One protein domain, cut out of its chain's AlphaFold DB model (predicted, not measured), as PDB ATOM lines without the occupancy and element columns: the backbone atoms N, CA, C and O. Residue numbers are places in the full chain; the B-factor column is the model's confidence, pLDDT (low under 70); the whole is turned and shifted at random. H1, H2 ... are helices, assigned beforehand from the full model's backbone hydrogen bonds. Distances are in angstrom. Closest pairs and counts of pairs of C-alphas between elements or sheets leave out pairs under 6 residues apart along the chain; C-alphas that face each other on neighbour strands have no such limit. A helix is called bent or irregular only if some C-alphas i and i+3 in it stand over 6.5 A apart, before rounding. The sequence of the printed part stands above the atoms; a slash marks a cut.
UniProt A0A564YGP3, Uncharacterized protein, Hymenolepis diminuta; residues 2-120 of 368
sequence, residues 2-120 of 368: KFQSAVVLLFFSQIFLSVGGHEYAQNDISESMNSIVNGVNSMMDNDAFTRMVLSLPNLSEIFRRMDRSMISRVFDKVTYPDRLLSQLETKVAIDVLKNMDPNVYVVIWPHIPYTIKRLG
ATOM      1  N   LYS A   2      29.764 -12.106  -1.633       29.50
ATOM      2  CA  LYS A   2      28.385 -11.943  -1.095       29.50
ATOM      3  C   LYS A   2      27.932 -10.496  -0.797       29.50
ATOM      4  O   LYS A   2      26.735 -10.246  -0.744       29.50
ATOM      5  N   PHE A   3      28.856  -9.541  -0.659       29.30
ATOM      6  CA  PHE A   3      28.529  -8.130  -0.376       29.30
ATOM      7  C   PHE A   3      28.100  -7.323  -1.622       29.30
ATOM      8  O   PHE A   3      27.407  -6.321  -1.493       29.30
ATOM      9  N   GLN A   4      28.462  -7.776  -2.832       40.09
ATOM     10  CA  GLN A   4      28.180  -7.066  -4.093       40.09
ATOM     11  C   GLN A   4      26.724  -7.215  -4.570       40.09
ATOM     12  O   GLN A   4      26.189  -6.290  -5.171       40.09
ATOM     13  N   SER A   5      26.043  -8.323  -4.247       39.25
ATOM     14  CA  SER A   5      24.614  -8.485  -4.562       39.25
ATOM     15  C   SER A   5      23.705  -7.622  -3.690       39.25
ATOM     16  O   SER A   5      22.655  -7.210  -4.164       39.25
ATOM     17  N   ALA A   6      24.083  -7.335  -2.441       34.81
ATOM     18  CA  ALA A   6      23.207  -6.644  -1.493       34.81
ATOM     19  C   ALA A   6      23.010  -5.161  -1.841       34.81
ATOM     20  O   ALA A   6      21.889  -4.670  -1.780       34.81
ATOM     21  N   VAL A   7      24.069  -4.466  -2.272       40.97
ATOM     22  CA  VAL A   7      23.980  -3.056  -2.693       40.97
ATOM     23  C   VAL A   7      23.183  -2.935  -3.991       40.97
ATOM     24  O   VAL A   7      22.288  -2.105  -4.085       40.97
ATOM     25  N   VAL A   8      23.426  -3.821  -4.959       43.75
ATOM     26  CA  VAL A   8      22.680  -3.849  -6.225       43.75
ATOM     27  C   VAL A   8      21.196  -4.168  -5.986       43.75
ATOM     28  O   VAL A   8      20.337  -3.470  -6.515       43.75
ATOM     29  N   LEU A   9      20.869  -5.145  -5.130       39.78
ATOM     30  CA  LEU A   9      19.484  -5.488  -4.769       39.78
ATOM     31  C   LEU A   9      18.764  -4.371  -3.999       39.78
ATOM     32  O   LEU A   9      17.594  -4.106  -4.273       39.78
ATOM     33  N   LEU A  10      19.449  -3.686  -3.076       42.19
ATOM     34  CA  LEU A  10      18.886  -2.538  -2.357       42.19
ATOM     35  C   LEU A  10      18.606  -1.362  -3.308       42.19
ATOM     36  O   LEU A  10      17.555  -0.734  -3.194       42.19
ATOM     37  N   PHE A  11      19.461  -1.131  -4.308       48.16
ATOM     38  CA  PHE A  11      19.237  -0.112  -5.342       48.16
ATOM     39  C   PHE A  11      18.105  -0.475  -6.318       48.16
ATOM     40  O   PHE A  11      17.279   0.382  -6.634       48.16
ATOM     41  N   PHE A  12      17.986  -1.743  -6.737       44.88
ATOM     42  CA  PHE A  12      16.829  -2.204  -7.520       44.88
ATOM     43  C   PHE A  12      15.516  -2.036  -6.745       44.88
ATOM     44  O   PHE A  12      14.506  -1.680  -7.347       44.88
ATOM     45  N   SER A  13      15.528  -2.223  -5.419       38.91
ATOM     46  CA  SER A  13      14.340  -1.998  -4.588       38.91
ATOM     47  C   SER A  13      13.895  -0.531  -4.579       38.91
ATOM     48  O   SER A  13      12.699  -0.270  -4.655       38.91
ATOM     49  N   GLN A  14      14.828   0.430  -4.585       42.47
ATOM     50  CA  GLN A  14      14.490   1.858  -4.627       42.47
ATOM     51  C   GLN A  14      13.976   2.301  -6.001       42.47
ATOM     52  O   GLN A  14      13.007   3.056  -6.070       42.47
ATOM     53  N   ILE A  15      14.534   1.766  -7.093       46.25
ATOM     54  CA  ILE A  15      14.010   2.011  -8.447       46.25
ATOM     55  C   ILE A  15      12.599   1.414  -8.594       46.25
ATOM     56  O   ILE A  15      11.721   2.080  -9.131       46.25
ATOM     57  N   PHE A  16      12.343   0.205  -8.078       39.97
ATOM     58  CA  PHE A  16      11.011  -0.418  -8.131       39.97
ATOM     59  C   PHE A  16       9.971   0.270  -7.234       39.97
ATOM     60  O   PHE A  16       8.816   0.387  -7.637       39.97
ATOM     61  N   LEU A  17      10.359   0.746  -6.045       38.59
ATOM     62  CA  LEU A  17       9.462   1.467  -5.130       38.59
ATOM     63  C   LEU A  17       9.093   2.865  -5.649       38.59
ATOM     64  O   LEU A  17       7.986   3.341  -5.408       38.59
ATOM     65  N   SER A  18       9.990   3.494  -6.408       40.50
ATOM     66  CA  SER A  18       9.782   4.807  -7.021       40.50
ATOM     67  C   SER A  18       8.700   4.782  -8.121       40.50
ATOM     68  O   SER A  18       7.894   5.700  -8.233       40.50
ATOM     69  N   VAL A  19       8.536   3.680  -8.860       43.09
ATOM     70  CA  VAL A  19       7.544   3.568  -9.958       43.09
ATOM     71  C   VAL A  19       6.072   3.667  -9.484       43.09
ATOM     72  O   VAL A  19       5.174   3.826 -10.307       43.09
ATOM     73  N   GLY A  20       5.801   3.653  -8.171       37.56
ATOM     74  CA  GLY A  20       4.455   3.788  -7.596       37.56
ATOM     75  C   GLY A  20       3.938   5.217  -7.341       37.56
ATOM     76  O   GLY A  20       2.783   5.356  -6.941       37.56
ATOM     77  N   GLY A  21       4.736   6.277  -7.542       39.53
ATOM     78  CA  GLY A  21       4.355   7.661  -7.199       39.53
ATOM     79  C   GLY A  21       4.676   8.671  -8.304       39.53
ATOM     80  O   GLY A  21       5.827   9.030  -8.513       39.53
ATOM     81  N   HIS A  22       3.655   9.158  -9.009       44.25
ATOM     82  CA  HIS A  22       3.770   9.679 -10.379       44.25
ATOM     83  C   HIS A  22       4.528  11.005 -10.634       44.25
ATOM     84  O   HIS A  22       4.636  11.382 -11.796       44.25
ATOM     85  N   GLU A  23       5.125  11.677  -9.642       38.72
ATOM     86  CA  GLU A  23       5.881  12.932  -9.884       38.72
ATOM     87  C   GLU A  23       7.186  13.072  -9.079       38.72
ATOM     88  O   GLU A  23       8.180  13.552  -9.619       38.72
ATOM     89  N   TYR A  24       7.253  12.582  -7.836       40.66
ATOM     90  CA  TYR A  24       8.484  12.648  -7.020       40.66
ATOM     91  C   TYR A  24       9.511  11.554  -7.354       40.66
ATOM     92  O   TYR A  24      10.704  11.716  -7.123       40.66
ATOM     93  N   ALA A  25       9.059  10.473  -7.981       47.31
ATOM     94  CA  ALA A  25       9.852   9.318  -8.384       47.31
ATOM     95  C   ALA A  25      10.906   9.586  -9.474       47.31
ATOM     96  O   ALA A  25      11.933   8.913  -9.569       47.31
ATOM     97  N   GLN A  26      10.634  10.552 -10.350       46.16
ATOM     98  CA  GLN A  26      11.374  10.712 -11.603       46.16
ATOM     99  C   GLN A  26      12.694  11.482 -11.454       46.16
ATOM    100  O   GLN A  26      13.597  11.288 -12.272       46.16
ATOM    101  N   ASN A  27      12.832  12.329 -10.429       46.16
ATOM    102  CA  ASN A  27      14.088  13.035 -10.149       46.16
ATOM    103  C   ASN A  27      15.132  12.095  -9.519       46.16
ATOM    104  O   ASN A  27      16.290  12.112  -9.938       46.16
ATOM    105  N   ASP A  28      14.698  11.180  -8.646       54.38
ATOM    106  CA  ASP A  28      15.559  10.163  -8.020       54.38
ATOM    107  C   ASP A  28      16.191   9.201  -9.038       54.38
ATOM    108  O   ASP A  28      17.328   8.758  -8.868       54.38
ATOM    109  N   ILE A  29      15.491   8.887 -10.134       54.75
ATOM    110  CA  ILE A  29      16.002   7.990 -11.186       54.75
ATOM    111  C   ILE A  29      17.148   8.652 -11.966       54.75
ATOM    112  O   ILE A  29      18.119   7.977 -12.312       54.75
ATOM    113  N   SER A  30      17.076   9.965 -12.213       51.25
ATOM    114  CA  SER A  30      18.124  10.716 -12.920       51.25
ATOM    115  C   SER A  30      19.387  10.885 -12.067       51.25
ATOM    116  O   SER A  30      20.501  10.704 -12.565       51.25
ATOM    117  N   GLU A  31      19.237  11.170 -10.770       56.56
ATOM    118  CA  GLU A  31      20.356  11.229  -9.817       56.56
ATOM    119  C   GLU A  31      20.980   9.848  -9.567       56.56
ATOM    120  O   GLU A  31      22.208   9.705  -9.557       56.56
ATOM    121  N   SER A  32      20.159   8.798  -9.481       60.00
ATOM    122  CA  SER A  32      20.632   7.411  -9.391       60.00
ATOM    123  C   SER A  32      21.396   6.990 -10.646       60.00
ATOM    124  O   SER A  32      22.444   6.355 -10.545       60.00
ATOM    125  N   MET A  33      20.940   7.396 -11.835       60.50
ATOM    126  CA  MET A  33      21.661   7.177 -13.092       60.50
ATOM    127  C   MET A  33      23.001   7.907 -13.136       60.50
ATOM    128  O   MET A  33      23.997   7.323 -13.556       60.50
ATOM    129  N   ASN A  34      23.057   9.144 -12.642       61.91
ATOM    130  CA  ASN A  34      24.314   9.867 -12.468       61.91
ATOM    131  C   ASN A  34      25.284   9.104 -11.558       61.91
ATOM    132  O   ASN A  34      26.450   8.937 -11.908       61.91
ATOM    133  N   SER A  35      24.804   8.572 -10.434       61.03
ATOM    134  CA  SER A  35      25.613   7.752  -9.523       61.03
ATOM    135  C   SER A  35      26.064   6.423 -10.157       61.03
ATOM    136  O   SER A  35      27.212   6.004  -9.997       61.03
ATOM    137  N   ILE A  36      25.217   5.779 -10.965       62.06
ATOM    138  CA  ILE A  36      25.537   4.531 -11.677       62.06
ATOM    139  C   ILE A  36      26.576   4.765 -12.784       62.06
ATOM    140  O   ILE A  36      27.575   4.046 -12.874       62.06
ATOM    141  N   VAL A  37      26.375   5.787 -13.614       61.88
ATOM    142  CA  VAL A  37      27.252   6.108 -14.749       61.88
ATOM    143  C   VAL A  37      28.592   6.697 -14.283       61.88
ATOM    144  O   VAL A  37      29.611   6.478 -14.943       61.88
ATOM    145  N   ASN A  38      28.624   7.391 -13.138       60.31
ATOM    146  CA  ASN A  38      29.845   7.993 -12.588       60.31
ATOM    147  C   ASN A  38      30.572   7.107 -11.560       60.31
ATOM    148  O   ASN A  38      31.796   7.166 -11.494       60.31
ATOM    149  N   GLY A  39      29.860   6.283 -10.783       56.41
ATOM    150  CA  GLY A  39      30.427   5.448  -9.715       56.41
ATOM    151  C   GLY A  39      30.514   3.959 -10.065       56.41
ATOM    152  O   GLY A  39      31.589   3.361 -10.006       56.41
ATOM    153  N   VAL A  40      29.400   3.353 -10.488       52.91
ATOM    154  CA  VAL A  40      29.290   1.898 -10.750       52.91
ATOM    155  C   VAL A  40      29.975   1.487 -12.064       52.91
ATOM    156  O   VAL A  40      30.443   0.355 -12.217       52.91
ATOM    157  N   ASN A  41      30.132   2.435 -12.988       52.81
ATOM    158  CA  ASN A  41      30.839   2.258 -14.255       52.81
ATOM    159  C   ASN A  41      32.304   1.786 -14.089       52.81
ATOM    160  O   ASN A  41      32.834   1.129 -14.977       52.81
ATOM    161  N   SER A  42      32.951   2.007 -12.944       57.12
ATOM    162  CA  SER A  42      34.335   1.549 -12.724       57.12
ATOM    163  C   SER A  42      34.469   0.123 -12.162       57.12
ATOM    164  O   SER A  42      35.550  -0.454 -12.238       57.12
ATOM    165  N   MET A  43      33.396  -0.466 -11.611       63.97
ATOM    166  CA  MET A  43      33.476  -1.700 -10.801       63.97
ATOM    167  C   MET A  43      32.739  -2.918 -11.379       63.97
ATOM    168  O   MET A  43      32.929  -4.029 -10.888       63.97
ATOM    169  N   MET A  44      31.893  -2.730 -12.395       72.38
ATOM    170  CA  MET A  44      31.186  -3.820 -13.087       72.38
ATOM    171  C   MET A  44      31.835  -4.138 -14.433       72.38
ATOM    172  O   MET A  44      32.274  -3.221 -15.125       72.38
ATOM    173  N   ASP A  45      31.838  -5.405 -14.843       80.94
ATOM    174  CA  ASP A  45      32.181  -5.778 -16.217       80.94
ATOM    175  C   ASP A  45      31.117  -5.286 -17.223       80.94
ATOM    176  O   ASP A  45      29.992  -4.913 -16.857       80.94
ATOM    177  N   ASN A  46      31.489  -5.251 -18.503       81.62
ATOM    178  CA  ASN A  46      30.673  -4.673 -19.572       81.62
ATOM    179  C   ASN A  46      29.362  -5.445 -19.807       81.62
ATOM    180  O   ASN A  46      28.333  -4.833 -20.102       81.62
ATOM    181  N   ASP A  47      29.348  -6.766 -19.613       79.12
ATOM    182  CA  ASP A  47      28.156  -7.596 -19.827       79.12
ATOM    183  C   ASP A  47      27.158  -7.473 -18.673       79.12
ATOM    184  O   ASP A  47      25.942  -7.393 -18.884       79.12
ATOM    185  N   ALA A  48      27.651  -7.429 -17.435       79.75
ATOM    186  CA  ALA A  48      26.836  -7.137 -16.264       79.75
ATOM    187  C   ALA A  48      26.212  -5.739 -16.366       79.75
ATOM    188  O   ALA A  48      25.012  -5.583 -16.131       79.75
ATOM    189  N   PHE A  49      26.994  -4.741 -16.783       84.44
ATOM    190  CA  PHE A  49      26.487  -3.389 -17.002       84.44
ATOM    191  C   PHE A  49      25.438  -3.344 -18.119       84.44
ATOM    192  O   PHE A  49      24.372  -2.762 -17.937       84.44
ATOM    193  N   THR A  50      25.686  -4.021 -19.243       85.25
ATOM    194  CA  THR A  50      24.739  -4.077 -20.366       85.25
ATOM    195  C   THR A  50      23.402  -4.682 -19.949       85.25
ATOM    196  O   THR A  50      22.350  -4.119 -20.249       85.25
ATOM    197  N   ARG A  51      23.417  -5.799 -19.209       83.56
ATOM    198  CA  ARG A  51      22.189  -6.422 -18.689       83.56
ATOM    199  C   ARG A  51      21.436  -5.507 -17.733       83.56
ATOM    200  O   ARG A  51      20.217  -5.425 -17.828       83.56
ATOM    201  N   MET A  52      22.155  -4.813 -16.851       84.69
ATOM    202  CA  MET A  52      21.560  -3.848 -15.931       84.69
ATOM    203  C   MET A  52      20.863  -2.727 -16.701       84.69
ATOM    204  O   MET A  52      19.679  -2.501 -16.469       84.69
ATOM    205  N   VAL A  53      21.545  -2.079 -17.652       86.31
ATOM    206  CA  VAL A  53      20.950  -0.992 -18.442       86.31
ATOM    207  C   VAL A  53      19.719  -1.487 -19.201       86.31
ATOM    208  O   VAL A  53      18.664  -0.879 -19.100       86.31
ATOM    209  N   LEU A  54      19.805  -2.633 -19.887       86.25
ATOM    210  CA  LEU A  54      18.678  -3.204 -20.641       86.25
ATOM    211  C   LEU A  54      17.486  -3.641 -19.770       86.25
ATOM    212  O   LEU A  54      16.405  -3.885 -20.302       86.25
ATOM    213  N   SER A  55      17.679  -3.789 -18.457       85.69
ATOM    214  CA  SER A  55      16.630  -4.175 -17.503       85.69
ATOM    215  C   SER A  55      15.858  -2.991 -16.923       85.69
ATOM    216  O   SER A  55      14.891  -3.189 -16.189       85.69
ATOM    217  N   LEU A  56      16.277  -1.762 -17.230       82.62
ATOM    218  CA  LEU A  56      15.657  -0.573 -16.666       82.62
ATOM    219  C   LEU A  56      14.269  -0.334 -17.266       82.62
ATOM    220  O   LEU A  56      14.097  -0.414 -18.486       82.62
ATOM    221  N   PRO A  57      13.275   0.014 -16.436       82.62
ATOM    222  CA  PRO A  57      11.990   0.459 -16.942       82.62
ATOM    223  C   PRO A  57      12.128   1.839 -17.598       82.62
ATOM    224  O   PRO A  57      12.982   2.640 -17.224       82.62
ATOM    225  N   ASN A  58      11.245   2.144 -18.552       86.69
ATOM    226  CA  ASN A  58      11.121   3.475 -19.161       86.69
ATOM    227  C   ASN A  58      12.426   4.040 -19.760       86.69
ATOM    228  O   ASN A  58      12.691   5.238 -19.662       86.69
ATOM    229  N   LEU A  59      13.224   3.191 -20.421       88.88
ATOM    230  CA  LEU A  59      14.513   3.559 -21.026       88.88
ATOM    231  C   LEU A  59      14.474   4.866 -21.834       88.88
ATOM    232  O   LEU A  59      15.350   5.709 -21.666       88.88
ATOM    233  N   SER A  60      13.449   5.072 -22.664       91.31
ATOM    234  CA  SER A  60      13.297   6.296 -23.464       91.31
ATOM    235  C   SER A  60      13.272   7.574 -22.618       91.31
ATOM    236  O   SER A  60      13.874   8.570 -23.007       91.31
ATOM    237  N   GLU A  61      12.612   7.558 -21.461       87.56
ATOM    238  CA  GLU A  61      12.543   8.729 -20.579       87.56
ATOM    239  C   GLU A  61      13.876   8.975 -19.875       87.56
ATOM    240  O   GLU A  61      14.325  10.112 -19.768       87.56
ATOM    241  N   ILE A  62      14.553   7.900 -19.464       86.19
ATOM    242  CA  ILE A  62      15.879   7.993 -18.855       86.19
ATOM    243  C   ILE A  62      16.865   8.626 -19.847       86.19
ATOM    244  O   ILE A  62      17.510   9.623 -19.529       86.19
ATOM    245  N   PHE A  63      16.954   8.093 -21.069       89.31
ATOM    246  CA  PHE A  63      17.873   8.600 -22.094       89.31
ATOM    247  C   PHE A  63      17.538  10.018 -22.566       89.31
ATOM    248  O   PHE A  63      18.441  10.749 -22.959       89.31
ATOM    249  N   ARG A  64      16.268  10.437 -22.486       90.50
ATOM    250  CA  ARG A  64      15.839  11.810 -22.792       90.50
ATOM    251  C   ARG A  64      16.418  12.842 -21.817       90.50
ATOM    252  O   ARG A  64      16.595  13.993 -22.203       90.50
ATOM    253  N   ARG A  65      16.705  12.439 -20.576       86.25
ATOM    254  CA  ARG A  65      17.253  13.305 -19.516       86.25
ATOM    255  C   ARG A  65      18.775  13.244 -19.399       86.25
ATOM    256  O   ARG A  65      19.359  14.090 -18.729       86.25
ATOM    257  N   MET A  66      19.414  12.255 -20.023       86.69
ATOM    258  CA  MET A  66      20.867  12.126 -19.989       86.69
ATOM    259  C   MET A  66      21.542  13.222 -20.812       86.69
ATOM    260  O   MET A  66      21.147  13.510 -21.943       86.69
ATOM    261  N   ASP A  67      22.618  13.780 -20.264       86.31
ATOM    262  CA  ASP A  67      23.494  14.658 -21.025       86.31
ATOM    263  C   ASP A  67      24.436  13.870 -21.954       86.31
ATOM    264  O   ASP A  67      24.556  12.639 -21.903       86.31
ATOM    265  N   ARG A  68      25.150  14.607 -22.811       86.38
ATOM    266  CA  ARG A  68      26.140  14.059 -23.746       86.38
ATOM    267  C   ARG A  68      27.188  13.171 -23.067       86.38
ATOM    268  O   ARG A  68      27.554  12.137 -23.623       86.38
ATOM    269  N   SER A  69      27.695  13.572 -21.900       84.81
ATOM    270  CA  SER A  69      28.741  12.832 -21.189       84.81
ATOM    271  C   SER A  69      28.213  11.492 -20.690       84.81
ATOM    272  O   SER A  69      28.862  10.461 -20.878       84.81
ATOM    273  N   MET A  70      27.011  11.489 -20.114       85.44
ATOM    274  CA  MET A  70      26.356  10.280 -19.625       85.44
ATOM    275  C   MET A  70      26.060   9.303 -20.757       85.44
ATOM    276  O   MET A  70      26.424   8.130 -20.660       85.44
ATOM    277  N   ILE A  71      25.464   9.794 -21.850       90.69
ATOM    278  CA  ILE A  71      25.177   8.991 -23.043       90.69
ATOM    279  C   ILE A  71      26.465   8.324 -23.530       90.69
ATOM    280  O   ILE A  71      26.519   7.105 -23.680       90.69
ATOM    281  N   SER A  72      27.533   9.101 -23.708       87.44
ATOM    282  CA  SER A  72      28.821   8.571 -24.149       87.44
ATOM    283  C   SER A  72      29.395   7.521 -23.207       87.44
ATOM    284  O   SER A  72      29.864   6.496 -23.683       87.44
ATOM    285  N   ARG A  73      29.323   7.724 -21.888       85.06
ATOM    286  CA  ARG A  73      29.818   6.750 -20.901       85.06
ATOM    287  C   ARG A  73      29.038   5.440 -20.916       85.06
ATOM    288  O   ARG A  73      29.638   4.386 -20.730       85.06
ATOM    289  N   VAL A  74      27.725   5.492 -21.131       89.00
ATOM    290  CA  VAL A  74      26.907   4.281 -21.269       89.00
ATOM    291  C   VAL A  74      27.323   3.512 -22.522       89.00
ATOM    292  O   VAL A  74      27.593   2.314 -22.452       89.00
ATOM    293  N   PHE A  75      27.423   4.198 -23.659       89.81
ATOM    294  CA  PHE A  75      27.729   3.561 -24.940       89.81
ATOM    295  C   PHE A  75      29.199   3.156 -25.115       89.81
ATOM    296  O   PHE A  75      29.465   2.260 -25.908       89.81
ATOM    297  N   ASP A  76      30.133   3.720 -24.345       83.81
ATOM    298  CA  ASP A  76      31.526   3.240 -24.277       83.81
ATOM    299  C   ASP A  76      31.625   1.863 -23.587       83.81
ATOM    300  O   ASP A  76      32.619   1.158 -23.744       83.81
ATOM    301  N   LYS A  77      30.588   1.456 -22.835       84.00
ATOM    302  CA  LYS A  77      30.601   0.216 -22.047       84.00
ATOM    303  C   LYS A  77      29.627  -0.864 -22.509       84.00
ATOM    304  O   LYS A  77      29.841  -2.045 -22.238       84.00
ATOM    305  N   VAL A  78      28.525  -0.485 -23.145       86.19
ATOM    306  CA  VAL A  78      27.502  -1.444 -23.575       86.19
ATOM    307  C   VAL A  78      28.046  -2.355 -24.680       86.19
ATOM    308  O   VAL A  78      28.502  -1.873 -25.712       86.19
ATOM    309  N   THR A  79      27.937  -3.675 -24.504       83.88
ATOM    310  CA  THR A  79      28.403  -4.673 -25.487       83.88
ATOM    311  C   THR A  79      27.428  -4.893 -26.647       83.88
ATOM    312  O   THR A  79      27.835  -5.334 -27.720       83.88
ATOM    313  N   TYR A  80      26.148  -4.538 -26.474       86.00
ATOM    314  CA  TYR A  80      25.097  -4.695 -27.490       86.00
ATOM    315  C   TYR A  80      24.356  -3.373 -27.766       86.00
ATOM    316  O   TYR A  80      23.168  -3.250 -27.436       86.00
ATOM    317  N   PRO A  81      25.027  -2.367 -28.359       91.75
ATOM    318  CA  PRO A  81      24.446  -1.039 -28.542       91.75
ATOM    319  C   PRO A  81      23.205  -1.054 -29.446       91.75
ATOM    320  O   PRO A  81      22.268  -0.302 -29.184       91.75
ATOM    321  N   ASP A  82      23.129  -1.948 -30.444       92.25
ATOM    322  CA  ASP A  82      21.954  -2.037 -31.328       92.25
ATOM    323  C   ASP A  82      20.700  -2.449 -30.563       92.25
ATOM    324  O   ASP A  82      19.621  -1.889 -30.747       92.25
ATOM    325  N   ARG A  83      20.855  -3.415 -29.648       92.44
ATOM    326  CA  ARG A  83      19.761  -3.896 -28.806       92.44
ATOM    327  C   ARG A  83      19.250  -2.776 -27.910       92.44
ATOM    328  O   ARG A  83      18.042  -2.576 -27.845       92.44
ATOM    329  N   LEU A  84      20.151  -2.031 -27.272       94.38
ATOM    330  CA  LEU A  84      19.781  -0.896 -26.430       94.38
ATOM    331  C   LEU A  84      19.027   0.170 -27.231       94.38
ATOM    332  O   LEU A  84      17.920   0.550 -26.863       94.38
ATOM    333  N   LEU A  85      19.581   0.601 -28.367       95.69
ATOM    334  CA  LEU A  85      18.954   1.614 -29.215       95.69
ATOM    335  C   LEU A  85      17.609   1.142 -29.780       95.69
ATOM    336  O   LEU A  85      16.682   1.946 -29.894       95.69
ATOM    337  N   SER A  86      17.464  -0.149 -30.093       92.75
ATOM    338  CA  SER A  86      16.203  -0.720 -30.578       92.75
ATOM    339  C   SER A  86      15.057  -0.640 -29.562       92.75
ATOM    340  O   SER A  86      13.900  -0.564 -29.971       92.75
ATOM    341  N   GLN A  87      15.364  -0.590 -28.261       93.31
ATOM    342  CA  GLN A  87      14.371  -0.451 -27.190       93.31
ATOM    343  C   GLN A  87      13.936   1.001 -26.949       93.31
ATOM    344  O   GLN A  87      12.941   1.235 -26.265       93.31
ATOM    345  N   LEU A  88      14.657   1.975 -27.510       95.50
ATOM    346  CA  LEU A  88      14.295   3.385 -27.418       95.50
ATOM    347  C   LEU A  88      13.252   3.758 -28.476       95.50
ATOM    348  O   LEU A  88      13.282   3.271 -29.613       95.50
ATOM    349  N   GLU A  89      12.374   4.695 -28.112       96.00
ATOM    350  CA  GLU A  89      11.487   5.393 -29.046       96.00
ATOM    351  C   GLU A  89      12.298   6.051 -30.169       96.00
ATOM    352  O   GLU A  89      13.355   6.630 -29.921       96.00
ATOM    353  N   THR A  90      11.776   6.037 -31.400       94.56
ATOM    354  CA  THR A  90      12.463   6.545 -32.602       94.56
ATOM    355  C   THR A  90      13.068   7.935 -32.408       94.56
ATOM    356  O   THR A  90      14.235   8.149 -32.730       94.56
ATOM    357  N   LYS A  91      12.296   8.880 -31.852       95.00
ATOM    358  CA  LYS A  91      12.759  10.256 -31.630       95.00
ATOM    359  C   LYS A  91      13.896  10.311 -30.606       95.00
ATOM    360  O   LYS A  91      14.909  10.948 -30.864       95.00
ATOM    361  N   VAL A  92      13.763   9.576 -29.501       95.62
ATOM    362  CA  VAL A  92      14.789   9.510 -28.452       95.62
ATOM    363  C   VAL A  92      16.061   8.850 -28.971       95.62
ATOM    364  O   VAL A  92      17.143   9.365 -28.732       95.62
ATOM    365  N   ALA A  93      15.957   7.756 -29.729       95.75
ATOM    366  CA  ALA A  93      17.118   7.101 -30.326       95.75
ATOM    367  C   ALA A  93      17.896   8.055 -31.249       95.75
ATOM    368  O   ALA A  93      19.122   8.107 -31.193       95.75
ATOM    369  N   ILE A  94      17.190   8.842 -32.069       93.69
ATOM    370  CA  ILE A  94      17.809   9.867 -32.919       93.69
ATOM    371  C   ILE A  94      18.506  10.934 -32.066       93.69
ATOM    372  O   ILE A  94      19.644  11.296 -32.364       93.69
ATOM    373  N   ASP A  95      17.850  11.426 -31.015       93.50
ATOM    374  CA  ASP A  95      18.405  12.461 -30.136       93.50
ATOM    375  C   ASP A  95      19.636  11.951 -29.364       93.50
ATOM    376  O   ASP A  95      20.642  12.653 -29.284       93.50
ATOM    377  N   VAL A  96      19.614  10.698 -28.896       94.56
ATOM    378  CA  VAL A  96      20.758  10.020 -28.262       94.56
ATOM    379  C   VAL A  96      21.953   9.967 -29.205       94.56
ATOM    380  O   VAL A  96      23.052  10.358 -28.819       94.56
ATOM    381  N   LEU A  97      21.755   9.529 -30.452       92.75
ATOM    382  CA  LEU A  97      22.842   9.437 -31.431       92.75
ATOM    383  C   LEU A  97      23.396  10.817 -31.815       92.75
ATOM    384  O   LEU A  97      24.598  10.951 -32.025       92.75
ATOM    385  N   LYS A  98      22.547  11.851 -31.871       89.69
ATOM    386  CA  LYS A  98      22.969  13.236 -32.146       89.69
ATOM    387  C   LYS A  98      23.742  13.870 -30.990       89.69
ATOM    388  O   LYS A  98      24.664  14.643 -31.237       89.69
ATOM    389  N   ASN A  99      23.350  13.570 -29.753       90.00
ATOM    390  CA  ASN A  99      23.937  14.164 -28.554       90.00
ATOM    391  C   ASN A  99      25.137  13.380 -28.014       90.00
ATOM    392  O   ASN A  99      25.799  13.857 -27.099       90.00
ATOM    393  N   MET A 100      25.439  12.202 -28.560       89.06
ATOM    394  CA  MET A 100      26.603  11.401 -28.190       89.06
ATOM    395  C   MET A 100      27.914  12.046 -28.655       89.06
ATOM    396  O   MET A 100      27.977  12.705 -29.692       89.06
ATOM    397  N   ASP A 101      28.999  11.821 -27.910       85.81
ATOM    398  CA  ASP A 101      30.337  12.133 -28.405       85.81
ATOM    399  C   ASP A 101      30.604  11.468 -29.771       85.81
ATOM    400  O   ASP A 101      30.429  10.251 -29.895       85.81
ATOM    401  N   PRO A 102      31.074  12.227 -30.780       80.81
ATOM    402  CA  PRO A 102      31.328  11.698 -32.115       80.81
ATOM    403  C   PRO A 102      32.264  10.487 -32.147       80.81
ATOM    404  O   PRO A 102      32.080   9.611 -32.989       80.81
ATOM    405  N   ASN A 103      33.244  10.405 -31.237       77.69
ATOM    406  CA  ASN A 103      34.154   9.261 -31.180       77.69
ATOM    407  C   ASN A 103      33.431   7.994 -30.725       77.69
ATOM    408  O   ASN A 103      33.623   6.941 -31.327       77.69
ATOM    409  N   VAL A 104      32.574   8.098 -29.705       83.38
ATOM    410  CA  VAL A 104      31.773   6.961 -29.223       83.38
ATOM    411  C   VAL A 104      30.770   6.541 -30.291       83.38
ATOM    412  O   VAL A 104      30.671   5.359 -30.604       83.38
ATOM    413  N   TYR A 105      30.097   7.507 -30.922       85.75
ATOM    414  CA  TYR A 105      29.150   7.243 -32.005       85.75
ATOM    415  C   TYR A 105      29.790   6.463 -33.161       85.75
ATOM    416  O   TYR A 105      29.222   5.491 -33.653       85.75
ATOM    417  N   VAL A 106      31.000   6.851 -33.565       78.56
ATOM    418  CA  VAL A 106      31.754   6.145 -34.606       78.56
ATOM    419  C   VAL A 106      32.145   4.731 -34.190       78.56
ATOM    420  O   VAL A 106      32.071   3.826 -35.021       78.56
ATOM    421  N   VAL A 107      32.542   4.530 -32.932       79.25
ATOM    422  CA  VAL A 107      32.892   3.204 -32.404       79.25
ATOM    423  C   VAL A 107      31.689   2.271 -32.419       79.25
ATOM    424  O   VAL A 107      31.819   1.133 -32.858       79.25
ATOM    425  N   ILE A 108      30.509   2.745 -32.016       86.56
ATOM    426  CA  ILE A 108      29.313   1.895 -31.982       86.56
ATOM    427  C   ILE A 108      28.653   1.722 -33.353       86.56
ATOM    428  O   ILE A 108      27.907   0.766 -33.525       86.56
ATOM    429  N   TRP A 109      28.910   2.608 -34.325       84.94
ATOM    430  CA  TRP A 109      28.294   2.583 -35.659       84.94
ATOM    431  C   TRP A 109      28.277   1.197 -36.342       84.94
ATOM    432  O   TRP A 109      27.195   0.758 -36.740       84.94
ATOM    433  N   PRO A 110      29.408   0.467 -36.476       78.06
ATOM    434  CA  PRO A 110      29.400  -0.875 -37.074       78.06
ATOM    435  C   PRO A 110      28.572  -1.893 -36.271       78.06
ATOM    436  O   PRO A 110      28.111  -2.889 -36.819       78.06
ATOM    437  N   HIS A 111      28.328  -1.626 -34.990       83.94
ATOM    438  CA  HIS A 111      27.597  -2.498 -34.075       83.94
ATOM    439  C   HIS A 111      26.118  -2.124 -33.925       83.94
ATOM    440  O   HIS A 111      25.472  -2.638 -33.013       83.94
ATOM    441  N   ILE A 112      25.577  -1.235 -34.775       90.62
ATOM    442  CA  ILE A 112      24.162  -0.817 -34.743       90.62
ATOM    443  C   ILE A 112      23.404  -0.954 -36.093       90.62
ATOM    444  O   ILE A 112      22.610  -0.070 -36.443       90.62
ATOM    445  N   PRO A 113      23.621  -2.020 -36.898       86.69
ATOM    446  CA  PRO A 113      23.064  -2.134 -38.252       86.69
ATOM    447  C   PRO A 113      21.529  -2.098 -38.309       86.69
ATOM    448  O   PRO A 113      20.961  -1.510 -39.237       86.69
ATOM    449  N   TYR A 114      20.835  -2.685 -37.330       89.62
ATOM    450  CA  TYR A 114      19.376  -2.649 -37.275       89.62
ATOM    451  C   TYR A 114      18.878  -1.229 -37.014       89.62
ATOM    452  O   TYR A 114      17.984  -0.749 -37.713       89.62
ATOM    453  N   THR A 115      19.481  -0.530 -36.053       93.00
ATOM    454  CA  THR A 115      19.130   0.853 -35.726       93.00
ATOM    455  C   THR A 115      19.359   1.779 -36.915       93.00
ATOM    456  O   THR A 115      18.485   2.590 -37.217       93.00
ATOM    457  N   ILE A 116      20.473   1.626 -37.639       89.25
ATOM    458  CA  ILE A 116      20.757   2.395 -38.860       89.25
ATOM    459  C   ILE A 116      19.631   2.216 -39.881       89.25
ATOM    460  O   ILE A 116      19.076   3.204 -40.365       89.25
ATOM    461  N   LYS A 117      19.251   0.963 -40.164       90.75
ATOM    462  CA  LYS A 117      18.174   0.639 -41.108       90.75
ATOM    463  C   LYS A 117      16.824   1.185 -40.641       90.75
ATOM    464  O   LYS A 117      16.102   1.780 -41.435       90.75
ATOM    465  N   ARG A 118      16.492   1.000 -39.360       93.38
ATOM    466  CA  ARG A 118      15.233   1.454 -38.750       93.38
ATOM    467  C   ARG A 118      15.080   2.972 -38.819       93.38
ATOM    468  O   ARG A 118      13.984   3.460 -39.065       93.38
ATOM    469  N   LEU A 119      16.161   3.705 -38.565       92.56
ATOM    470  CA  LEU A 119      16.154   5.164 -38.462       92.56
ATOM    471  C   LEU A 119      16.503   5.873 -39.782       92.56
ATOM    472  O   LEU A 119      16.488   7.100 -39.826       92.56
ATOM    473  N   GLY A 120      16.828   5.132 -40.849       89.38
ATOM    474  CA  GLY A 120      17.219   5.707 -42.140       89.38
ATOM    475  C   GLY A 120      18.509   6.531 -42.070       89.38
ATOM    476  O   GLY A 120      18.637   7.543 -42.760       89.38
TER     477      GLY A 120
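Overview. This is residues 2 to 120 of the 368 residues of an uncharacterized protein of Hymenolepis diminuta (UniProt A0A564YGP3). The chain is wound in stacked turns of short helices: H3, H4 and H5 make one three-helix turn, H6, H7 and H8 the next, and H9 begins a third over H6. H2 caps the H4 and H5 side of this stack, and H1 folds off H2 as the far arm of a loose hairpin, with residues 2 to 7 standing free. The printed part has 119 residues with nine named helices, H1 to H9 in order, and no named strand; the class is all helix. It is compact, with a radius of gyration of the C-alphas of 14.4 A and spans of 40 by 33 by 21 A.

Along the chain. H1, residues 2 to 18, begins at C-alpha 2 (28.385, -11.943, -1.095) and is 25.7 A long. H2, residues 25 to 38, is 20.5 A long. H3 is residues 46 to 54, H4 residues 59 to 65 and H5 residues 68 to 75. H6 is residues 81 to 87, and H7, residues 90 to 99, is 14.4 A long. H8, residues 102 to 111, is 14.8 A long and irregular: C-alphas 107 and 110 are 7.1 A apart. H9, residues 113 to 119, ends at C-alpha 119 (16.154, 5.164, -38.462).

Arrangement. H1 and H2 form a helical hairpin at a shallow tilt of 31 degrees, touching through residues 15 to 18 and 25 to 29 alone; their closest C-alphas, Ser 18 and Ala 25, are 4.7 A apart. H2 touches H5 with residues 34 to 37 alone, the closest C-alphas being Val 37 and Met 70 at 6.5 A. H2 only just touches H4, with 3 pairs of C-alphas within 8 A, the closest Ser 30 and Ile 62 at 6.9 A. H3 is close to but not clearly touching H6, the closest C-alphas being Leu 54 and Leu 84 at 6.3 A, and they run the same way at a shallow tilt of 13 degrees. H4 touches H7 at a steep tilt of 43 degrees, closest at the C-alphas of Ser 60 and Val 92, 6.1 A. H5 touches H8 at a shallow tilt of 28 degrees, closest at Ser 72 and Val 104, C-alphas 6.1 A apart. H6 touches H9 at a steep tilt of 38 degrees, closest at Asp 82 and Thr 115, C-alphas 6.0 A apart. The helix packing is mostly crossed, with 2 of 8 tilts shallow. Every O i to N i+4 pair is within hydrogen-bond range in H3, H4, H5, H6, H7 and H9, against 10 of 13 in H1, 8 of 10 in H2 and 4 of 6 in H8.

Size, cuts and confidence. The C-alphas farthest apart, Lys 2 and Gly 120, are 46.1 A apart. The printed part has no cut and no long link. Its mean pLDDT is 73.4, and residues 2 to 43 are under 70.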